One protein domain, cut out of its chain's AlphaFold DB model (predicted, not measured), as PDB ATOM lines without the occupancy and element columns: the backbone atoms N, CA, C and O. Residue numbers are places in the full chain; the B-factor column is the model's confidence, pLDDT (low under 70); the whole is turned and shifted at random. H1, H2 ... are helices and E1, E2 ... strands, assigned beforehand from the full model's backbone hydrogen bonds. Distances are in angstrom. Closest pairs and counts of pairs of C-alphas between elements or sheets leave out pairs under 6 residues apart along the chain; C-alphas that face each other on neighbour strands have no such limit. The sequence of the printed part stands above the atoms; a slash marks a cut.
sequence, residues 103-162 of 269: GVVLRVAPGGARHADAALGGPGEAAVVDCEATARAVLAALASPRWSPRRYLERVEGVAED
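Overview. This is residues 103 to 162 of the 269 residues of an uncharacterized protein of Streptomyces violaceusniger (UniProt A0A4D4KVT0). A small, twisted sheet of three parallel strands, in the order E2 E1 E3, is covered on one face by the helix H2, making two layers. The short helix H1 sits beside the strands at the sheet's level, next to H2. The printed part has 60 residues, in the order E1 H1 E2 H2 E3, of mixed class, helices and strands. It is compact, with a radius of gyration of the C-alphas of 10.1 A, and rounded, spanning 27 by 24 by 17 A.

Arrangement. The inner strand E1, residues 103 to 113, bends by 135 degrees at residue 110. It is parallel to the edge strand E3, residues 151 to 157, with N 104 and O 152 2.8 A apart, within hydrogen-bond range. On its other side is the parallel edge strand E2, residues 126 to 129, with N 129 and O 107 at 2.9 A, within range. The sheet is only just strongly twisted, its C-alphas lying up to 4.1 A off the best plane. H2, residues 132 to 143, has a height over the sheet of 8.5 A and lies over E2 and E1; it runs along the strands, only just, at 27 degrees to E1 on the local plane. H1, residues 116 to 121, touches H2 at a steep tilt of 60 degrees, the same way; their closest C-alphas, of Ala 116 and Val 138, are 4.6 A apart. Every O i to N i+4 pair is within hydrogen-bond range in H1 and H2. E1, H1, E2 form a strand-helix-strand unit, two parallel neighbour strands with a helix between, with a left-handed crossover; E2, H2, E3 form a split one, E1 between its strands, with a right-handed crossover.

Along the chain. E1 begins at C-alpha 103 (-30.612, 37.335, 36.346) and is 17.9 A long; H1 is 8.5 A and E2 9.6 A. H2 is 17.0 A, and E3, 16.9 A, ends at C-alpha 157 (-37.618, 44.944, 45.518).

Size, cuts and confidence. The C-alphas farthest apart, of Pro 110 and Pro 149, are 28.5 A apart. The printed part has no cut and no long link. The model's mean pLDDT of the printed part is 94.5, and no printed residue is under 70.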
ATOM      1  N   GLY A 103     -29.898  36.985  35.121       95.31
ATOM      2  CA  GLY A 103     -30.612  37.335  36.346       95.31
ATOM      3  C   GLY A 103     -31.448  38.596  36.141       95.31
ATOM      4  O   GLY A 103     -31.078  39.480  35.366       95.31
ATOM      5  N   VAL A 104     -32.615  38.643  36.781       97.25
ATOM      6  CA  VAL A 104     -33.503  39.805  36.752       97.25
ATOM      7  C   VAL A 104     -33.884  40.218  38.168       97.25
ATOM      8  O   VAL A 104     -34.345  39.407  38.972       97.25
ATOM      9  N   VAL A 105     -33.737  41.507  38.448       97.69
ATOM     10  CA  VAL A 105     -34.256  42.192  39.627       97.69
ATOM     11  C   VAL A 105     -35.655  42.704  39.302       97.69
ATOM     12  O   VAL A 105     -35.817  43.594  38.465       97.69
ATOM     13  N   LEU A 106     -36.673  42.143  39.948       97.75
ATOM     14  CA  LEU A 106     -38.054  42.603  39.804       97.75
ATOM     15  C   LEU A 106     -38.310  43.765  40.766       97.75
ATOM     16  O   LEU A 106     -38.158  43.602  41.974       97.75
ATOM     17  N   ARG A 107     -38.705  44.927  40.243       97.31
ATOM     18  CA  ARG A 107     -38.985  46.137  41.030       97.31
ATOM     19  C   ARG A 107     -40.397  46.626  40.780       97.31
ATOM     20  O   ARG A 107     -40.783  46.773  39.622       97.31
ATOM     21  N   VAL A 108     -41.127  46.956  41.838       96.69
ATOM     22  CA  VAL A 108     -42.396  47.686  41.718       96.69
ATOM     23  C   VAL A 108     -42.132  49.174  41.926       96.69
ATOM     24  O   VAL A 108     -41.658  49.578  42.985       96.69
ATOM     25  N   ALA A 109     -42.389  49.987  40.901       95.12
ATOM     26  CA  ALA A 109     -42.205  51.434  40.951       95.12
ATOM     27  C   ALA A 109     -43.167  52.165  39.991       95.12
ATOM     28  O   ALA A 109     -43.478  51.641  38.916       95.12
ATOM     29  N   PRO A 110     -43.598  53.400  40.323       93.81
ATOM     30  CA  PRO A 110     -44.419  54.207  39.426       93.81
ATOM     31  C   PRO A 110     -43.771  54.375  38.046       93.81
ATOM     32  O   PRO A 110     -42.578  54.654  37.940       93.81
ATOM     33  N   GLY A 111     -44.566  54.218  36.985       91.69
ATOM     34  CA  GLY A 111     -44.086  54.325  35.602       91.69
ATOM     35  C   GLY A 111     -43.424  53.059  35.046       91.69
ATOM     36  O   GLY A 111     -42.937  53.088  33.917       91.69
ATOM     37  N   GLY A 112     -43.420  51.952  35.797       95.06
ATOM     38  CA  GLY A 112     -43.001  50.645  35.297       95.06
ATOM     39  C   GLY A 112     -43.910  50.081  34.197       95.06
ATOM     40  O   GLY A 112     -44.975  50.614  33.877       95.06
ATOM     41  N   ALA A 113     -43.487  48.966  33.607       96.12
ATOM     42  CA  ALA A 113     -44.274  48.253  32.614       96.12
ATOM     43  C   ALA A 113     -45.580  47.717  33.221       96.12
ATOM     44  O   ALA A 113     -45.596  47.226  34.348       96.12
ATOM     45  N   ARG A 114     -46.658  47.753  32.430       96.62
ATOM     46  CA  ARG A 114     -47.986  47.223  32.805       96.62
ATOM     47  C   ARG A 114     -48.198  45.758  32.417       96.62
ATOM     48  O   ARG A 114     -49.234  45.168  32.702       96.62
ATOM     49  N   HIS A 115     -47.232  45.185  31.701       96.44
ATOM     50  CA  HIS A 115     -47.295  43.828  31.175       96.44
ATOM     51  C   HIS A 115     -45.970  43.110  31.412       96.44
ATOM     52  O   HIS A 115     -44.899  43.669  31.166       96.44
ATOM     53  N   ALA A 116     -46.056  41.848  31.831       96.00
ATOM     54  CA  ALA A 116     -44.896  41.035  32.177       96.00
ATOM     55  C   ALA A 116     -43.894  40.885  31.020       96.00
ATOM     56  O   ALA A 116     -42.693  41.064  31.208       96.00
ATOM     57  N   ASP A 117     -44.388  40.626  29.807       95.81
ATOM     58  CA  ASP A 117     -43.543  40.490  28.615       95.81
ATOM     59  C   ASP A 117     -42.774  41.772  28.288       95.81
ATOM     60  O   ASP A 117     -41.613  41.708  27.887       95.81
ATOM     61  N   ALA A 118     -43.402  42.936  28.470       95.44
ATOM     62  CA  ALA A 118     -42.747  44.221  28.256       95.44
ATOM     63  C   ALA A 118     -41.659  44.462  29.314       95.44
ATOM     64  O   ALA A 118     -40.564  44.905  28.975       95.44
ATOM     65  N   ALA A 119     -41.931  44.096  30.572       96.19
ATOM     66  CA  ALA A 119     -40.967  44.196  31.665       96.19
ATOM     67  C   ALA A 119     -39.731  43.303  31.441       96.19
ATOM     68  O   ALA A 119     -38.610  43.722  31.709       96.19
ATOM     69  N   LEU A 120     -39.924  42.081  30.928       96.12
ATOM     70  CA  LEU A 120     -38.850  41.108  30.686       96.12
ATOM     71  C   LEU A 120     -38.126  41.299  29.343       96.12
ATOM     72  O   LEU A 120     -36.988  40.846  29.179       96.12
ATOM     73  N   GLY A 121     -38.780  41.949  28.377       92.94
ATOM     74  CA  GLY A 121     -38.239  42.237  27.048       92.94
ATOM     75  C   GLY A 121     -37.274  43.416  26.995       92.94
ATOM     76  O   GLY A 121     -36.568  43.561  25.998       92.94
ATOM     77  N   GLY A 122     -37.220  44.237  28.046       84.75
ATOM     78  CA  GLY A 122     -36.298  45.362  28.131       84.75
ATOM     79  C   GLY A 122     -34.821  44.934  28.114       84.75
ATOM     80  O   GLY A 122     -34.471  43.852  28.609       84.75
ATOM     81  N   PRO A 123     -33.924  45.770  27.559       73.62
ATOM     82  CA  PRO A 123     -32.492  45.579  27.729       73.62
ATOM     83  C   PRO A 123     -32.123  45.807  29.203       73.62
ATOM     84  O   PRO A 123     -32.547  46.788  29.809       73.62
ATOM     85  N   GLY A 124     -31.328  44.905  29.779       82.19
ATOM     86  CA  GLY A 124     -30.809  45.039  31.144       82.19
ATOM     87  C   GLY A 124     -31.254  43.951  32.120       82.19
ATOM     88  O   GLY A 124     -31.826  42.924  31.739       82.19
ATOM     89  N   GLU A 125     -30.919  44.188  33.386       91.75
ATOM     90  CA  GLU A 125     -31.068  43.259  34.516       91.75
ATOM     91  C   GLU A 125     -32.256  43.613  35.420       91.75
ATOM     92  O   GLU A 125     -32.538  42.896  36.371       91.75
ATOM     93  N   ALA A 126     -32.971  44.708  35.155       95.38
ATOM     94  CA  ALA A 126     -34.112  45.133  35.959       95.38
ATOM     95  C   ALA A 126     -35.418  45.017  35.164       95.38
ATOM     96  O   ALA A 126     -35.539  45.588  34.083       95.38
ATOM     97  N   ALA A 127     -36.406  44.330  35.735       96.69
ATOM     98  CA  ALA A 127     -37.790  44.358  35.276       96.69
ATOM     99  C   ALA A 127     -38.578  45.273  36.217       96.69
ATOM    100  O   ALA A 127     -38.872  44.901  37.352       96.69
ATOM    101  N   VAL A 128     -38.881  46.486  35.759       97.12
ATOM    102  CA  VAL A 128     -39.647  47.466  36.538       97.12
ATOM    103  C   VAL A 128     -41.108  47.396  36.120       97.12
ATOM    104  O   VAL A 128     -41.416  47.535  34.936       97.12
ATOM    105  N   VAL A 129     -42.004  47.196  37.079       97.50
ATOM    106  CA  VAL A 129     -43.452  47.100  36.862       97.50
ATOM    107  C   VAL A 129     -44.200  48.121  37.708       97.50
ATOM    108  O   VAL A 129     -43.706  48.566  38.740       97.50
ATOM    109  N   ASP A 130     -45.381  48.515  37.252       96.50
ATOM    110  CA  ASP A 130     -46.158  49.597  37.864       96.50
ATOM    111  C   ASP A 130     -46.915  49.196  39.134       96.50
ATOM    112  O   ASP A 130     -47.223  50.051  39.963       96.50
ATOM    113  N   CYS A 131     -47.217  47.908  39.297       95.69
ATOM    114  CA  CYS A 131     -47.973  47.393  40.429       95.69
ATOM    115  C   CYS A 131     -47.635  45.931  40.753       95.69
ATOM    116  O   CYS A 131     -47.026  45.201  39.966       95.69
ATOM    117  N   GLU A 132     -48.085  45.482  41.924       95.56
ATOM    118  CA  GLU A 132     -47.870  44.115  42.408       95.56
ATOM    119  C   GLU A 132     -48.566  43.049  41.555       95.56
ATOM    120  O   GLU A 132     -48.028  41.957  41.373       95.56
ATOM    121  N   ALA A 133     -49.734  43.358  40.982       95.69
ATOM    122  CA  ALA A 133     -50.430  42.434  40.089       95.69
ATOM    123  C   ALA A 133     -49.571  42.110  38.856       95.69
ATOM    124  O   ALA A 133     -49.389  40.943  38.501       95.69
ATOM    125  N   THR A 134     -48.957  43.133  38.252       96.88
ATOM    126  CA  THR A 134     -48.001  42.951  37.157       96.88
ATOM    127  C   THR A 134     -46.745  42.216  37.631       96.88
ATOM    128  O   THR A 134     -46.208  41.390  36.895       96.88
ATOM    129  N   ALA A 135     -46.292  42.443  38.867       97.31
ATOM    130  CA  ALA A 135     -45.155  41.725  39.441       97.31
ATOM    131  C   ALA A 135     -45.418  40.212  39.547       97.31
ATOM    132  O   ALA A 135     -44.588  39.414  39.111       97.31
ATOM    133  N   ARG A 136     -46.599  39.797  40.025       97.12
ATOM    134  CA  ARG A 136     -47.004  38.380  40.033       97.12
ATOM    135  C   ARG A 136     -47.114  37.809  38.619       97.12
ATOM    136  O   ARG A 136     -46.656  36.694  38.369       97.12
ATOM    137  N   ALA A 137     -47.621  38.594  37.668       97.06
ATOM    138  CA  ALA A 137     -47.621  38.201  36.260       97.06
ATOM    139  C   ALA A 137     -46.194  38.000  35.707       97.06
ATOM    140  O   ALA A 137     -45.980  37.099  34.898       97.06
ATOM    141  N   VAL A 138     -45.200  38.775  36.165       97.75
ATOM    142  CA  VAL A 138     -43.781  38.545  35.834       97.75
ATOM    143  C   VAL A 138     -43.282  37.216  36.397       97.75
ATOM    144  O   VAL A 138     -42.577  36.506  35.682       97.75
ATOM    145  N   LEU A 139     -43.656  36.826  37.620       97.31
ATOM    146  CA  LEU A 139     -43.272  35.516  38.170       97.31
ATOM    147  C   LEU A 139     -43.814  34.363  37.315       97.31
ATOM    148  O   LEU A 139     -43.069  33.446  36.970       97.31
ATOM    149  N   ALA A 140     -45.089  34.438  36.921       96.25
ATOM    150  CA  ALA A 140     -45.700  33.461  36.021       96.25
ATOM    151  C   ALA A 140     -45.013  33.453  34.645       96.25
ATOM    152  O   ALA A 140     -44.700  32.391  34.105       96.25
ATOM    153  N   ALA A 141     -44.695  34.633  34.104       95.94
ATOM    154  CA  ALA A 141     -43.969  34.752  32.847       95.94
ATOM    155  C   ALA A 141     -42.574  34.116  32.934       95.94
ATOM    156  O   ALA A 141     -42.221  33.358  32.034       95.94
ATOM    157  N   LEU A 142     -41.816  34.335  34.013       95.88
ATOM    158  CA  LEU A 142     -40.498  33.722  34.234       95.88
ATOM    159  C   LEU A 142     -40.551  32.187  34.276       95.88
ATOM    160  O   LEU A 142     -39.614  31.542  33.809       95.88
ATOM    161  N   ALA A 143     -41.638  31.601  34.783       94.62
ATOM    162  CA  ALA A 143     -41.844  30.152  34.787       94.62
ATOM    163  C   ALA A 143     -42.315  29.590  33.427       94.62
ATOM    164  O   ALA A 143     -42.277  28.377  33.209       94.62
ATOM    165  N   SER A 144     -42.740  30.448  32.496       93.44
ATOM    166  CA  SER A 144     -43.235  30.027  31.183       93.44
ATOM    167  C   SER A 144     -42.110  29.529  30.260       93.44
ATOM    168  O   SER A 144     -40.987  30.039  30.329       93.44
ATOM    169  N   PRO A 145     -42.403  28.631  29.294       90.75
ATOM    170  CA  PRO A 145     -41.426  28.167  28.300       90.75
ATOM    171  C   PRO A 145     -40.749  29.281  27.488       90.75
ATOM    172  O   PRO A 145     -39.667  29.084  26.937       90.75
ATOM    173  N   ARG A 146     -41.383  30.455  27.384       92.88
ATOM    174  CA  ARG A 146     -40.844  31.600  26.642       92.88
ATOM    175  C   ARG A 146     -39.660  32.243  27.361       92.88
ATOM    176  O   ARG A 146     -38.685  32.611  26.702       92.88
ATOM    177  N   TRP A 147     -39.752  32.406  28.679       94.50
ATOM    178  CA  TRP A 147     -38.777  33.170  29.466       94.50
ATOM    179  C   TRP A 147     -37.897  32.312  30.358       94.50
ATOM    180  O   TRP A 147     -36.748  32.693  30.576       94.50
ATOM    181  N   SER A 148     -38.371  31.150  30.809       92.38
ATOM    182  CA  SER A 148     -37.605  30.250  31.674       92.38
ATOM    183  C   SER A 148     -36.245  29.821  31.103       92.38
ATOM    184  O   SER A 148     -35.334  29.621  31.907       92.38
ATOM    185  N   PRO A 149     -36.018  29.739  29.769       91.44
ATOM    186  CA  PRO A 149     -34.696  29.467  29.201       91.44
ATOM    187  C   PRO A 149     -33.831  30.721  29.007       91.44
ATOM    188  O   PRO A 149     -32.707  30.608  28.530       91.44
ATOM    189  N   ARG A 150     -34.347  31.919  29.308       93.88
ATOM    190  CA  ARG A 150     -33.702  33.212  29.011       93.88
ATOM    191  C   ARG A 150     -33.355  34.000  30.265       93.88
ATOM    192  O   ARG A 150     -32.317  34.654  30.311       93.88
ATOM    193  N   ARG A 151     -34.241  33.967  31.259       95.69
ATOM    194  CA  ARG A 151     -34.173  34.785  32.469       95.69
ATOM    195  C   ARG A 151     -34.484  33.942  33.703       95.69
ATOM    196  O   ARG A 151     -35.201  32.948  33.614       95.69
ATOM    197  N   TYR A 152     -33.972  34.364  34.848       95.69
ATOM    198  CA  TYR A 152     -34.405  33.882  36.160       95.69
ATOM    199  C   TYR A 152     -34.501  35.055  37.134       95.69
ATOM    200  O   TYR A 152     -33.878  36.097  36.928       95.69
ATOM    201  N   LEU A 153     -35.265  34.886  38.208       97.19
ATOM    202  CA  LEU A 153     -35.382  35.897  39.249       97.19
ATOM    203  C   LEU A 153     -34.156  35.887  40.167       97.19
ATOM    204  O   LEU A 153     -33.818  34.872  40.785       97.19
ATOM    205  N   GLU A 154     -33.514  37.041  40.290       96.06
ATOM    206  CA  GLU A 154     -32.410  37.251  41.219       96.06
ATOM    207  C   GLU A 154     -32.913  37.725  42.582       96.06
ATOM    208  O   GLU A 154     -32.537  37.159  43.609       96.06
ATOM    209  N   ARG A 155     -33.798  38.727  42.591       95.69
ATOM    210  CA  ARG A 155     -34.464  39.247  43.792       95.69
ATOM    211  C   ARG A 155     -35.693  40.084  43.432       95.69
ATOM    212  O   ARG A 155     -35.857  40.487  42.280       95.69
ATOM    213  N   VAL A 156     -36.515  40.367  44.438       97.06
ATOM    214  CA  VAL A 156     -37.664  41.280  44.358       97.06
ATOM    215  C   VAL A 156     -37.387  42.494  45.243       97.06
ATOM    216  O   VAL A 156     -36.845  42.350  46.338       97.06
ATOM    217  N   GLU A 157     -37.740  43.687  44.776       95.44
ATOM    218  CA  GLU A 157     -37.618  44.944  45.518       95.44
ATOM    219  C   GLU A 157     -38.941  45.728  45.456       95.44
ATOM    220  O   GLU A 157     -39.668  45.677  44.461       95.44
ATOM    221  N   GLY A 158     -39.236  46.492  46.513       89.62
ATOM    222  CA  GLY A 158     -40.406  47.378  46.558       89.62
ATOM    223  C   GLY A 158     -41.744  46.686  46.843       89.62
ATOM    224  O   GLY A 158     -42.782  47.291  46.615       89.62
ATOM    225  N   VAL A 159     -41.730  45.443  47.339       93.56
ATOM    226  CA  VAL A 159     -42.937  44.674  47.690       93.56
ATOM    227  C   VAL A 159     -42.777  44.067  49.085       93.56
ATOM    228  O   VAL A 159     -41.746  43.462  49.377       93.56
ATOM    229  N   ALA A 160     -43.786  44.232  49.944       91.06
ATOM    230  CA  ALA A 160     -43.750  43.789  51.345       91.06
ATOM    231  C   ALA A 160     -44.398  42.411  51.597       91.06
ATOM    232  O   ALA A 160     -44.243  41.849  52.688       91.06
ATOM    233  N   GLU A 161     -45.104  41.888  50.596       93.88
ATOM    234  CA  GLU A 161     -45.807  40.605  50.609       93.88
ATOM    235  C   GLU A 161     -44.872  39.403  50.815       93.88
ATOM    236  O   GLU A 161     -43.708  39.421  50.403       93.88
ATOM    237  N   ASP A 162     -45.393  38.322  51.399       94.12
ATOM    238  CA  ASP A 162     -44.603  37.137  51.758       94.12
ATOM    239  C   ASP A 162     -43.943  36.461  50.547       94.12
ATOM    240  O   ASP A 162     -42.748  36.154  50.586       94.12
TER     241      ASP A 162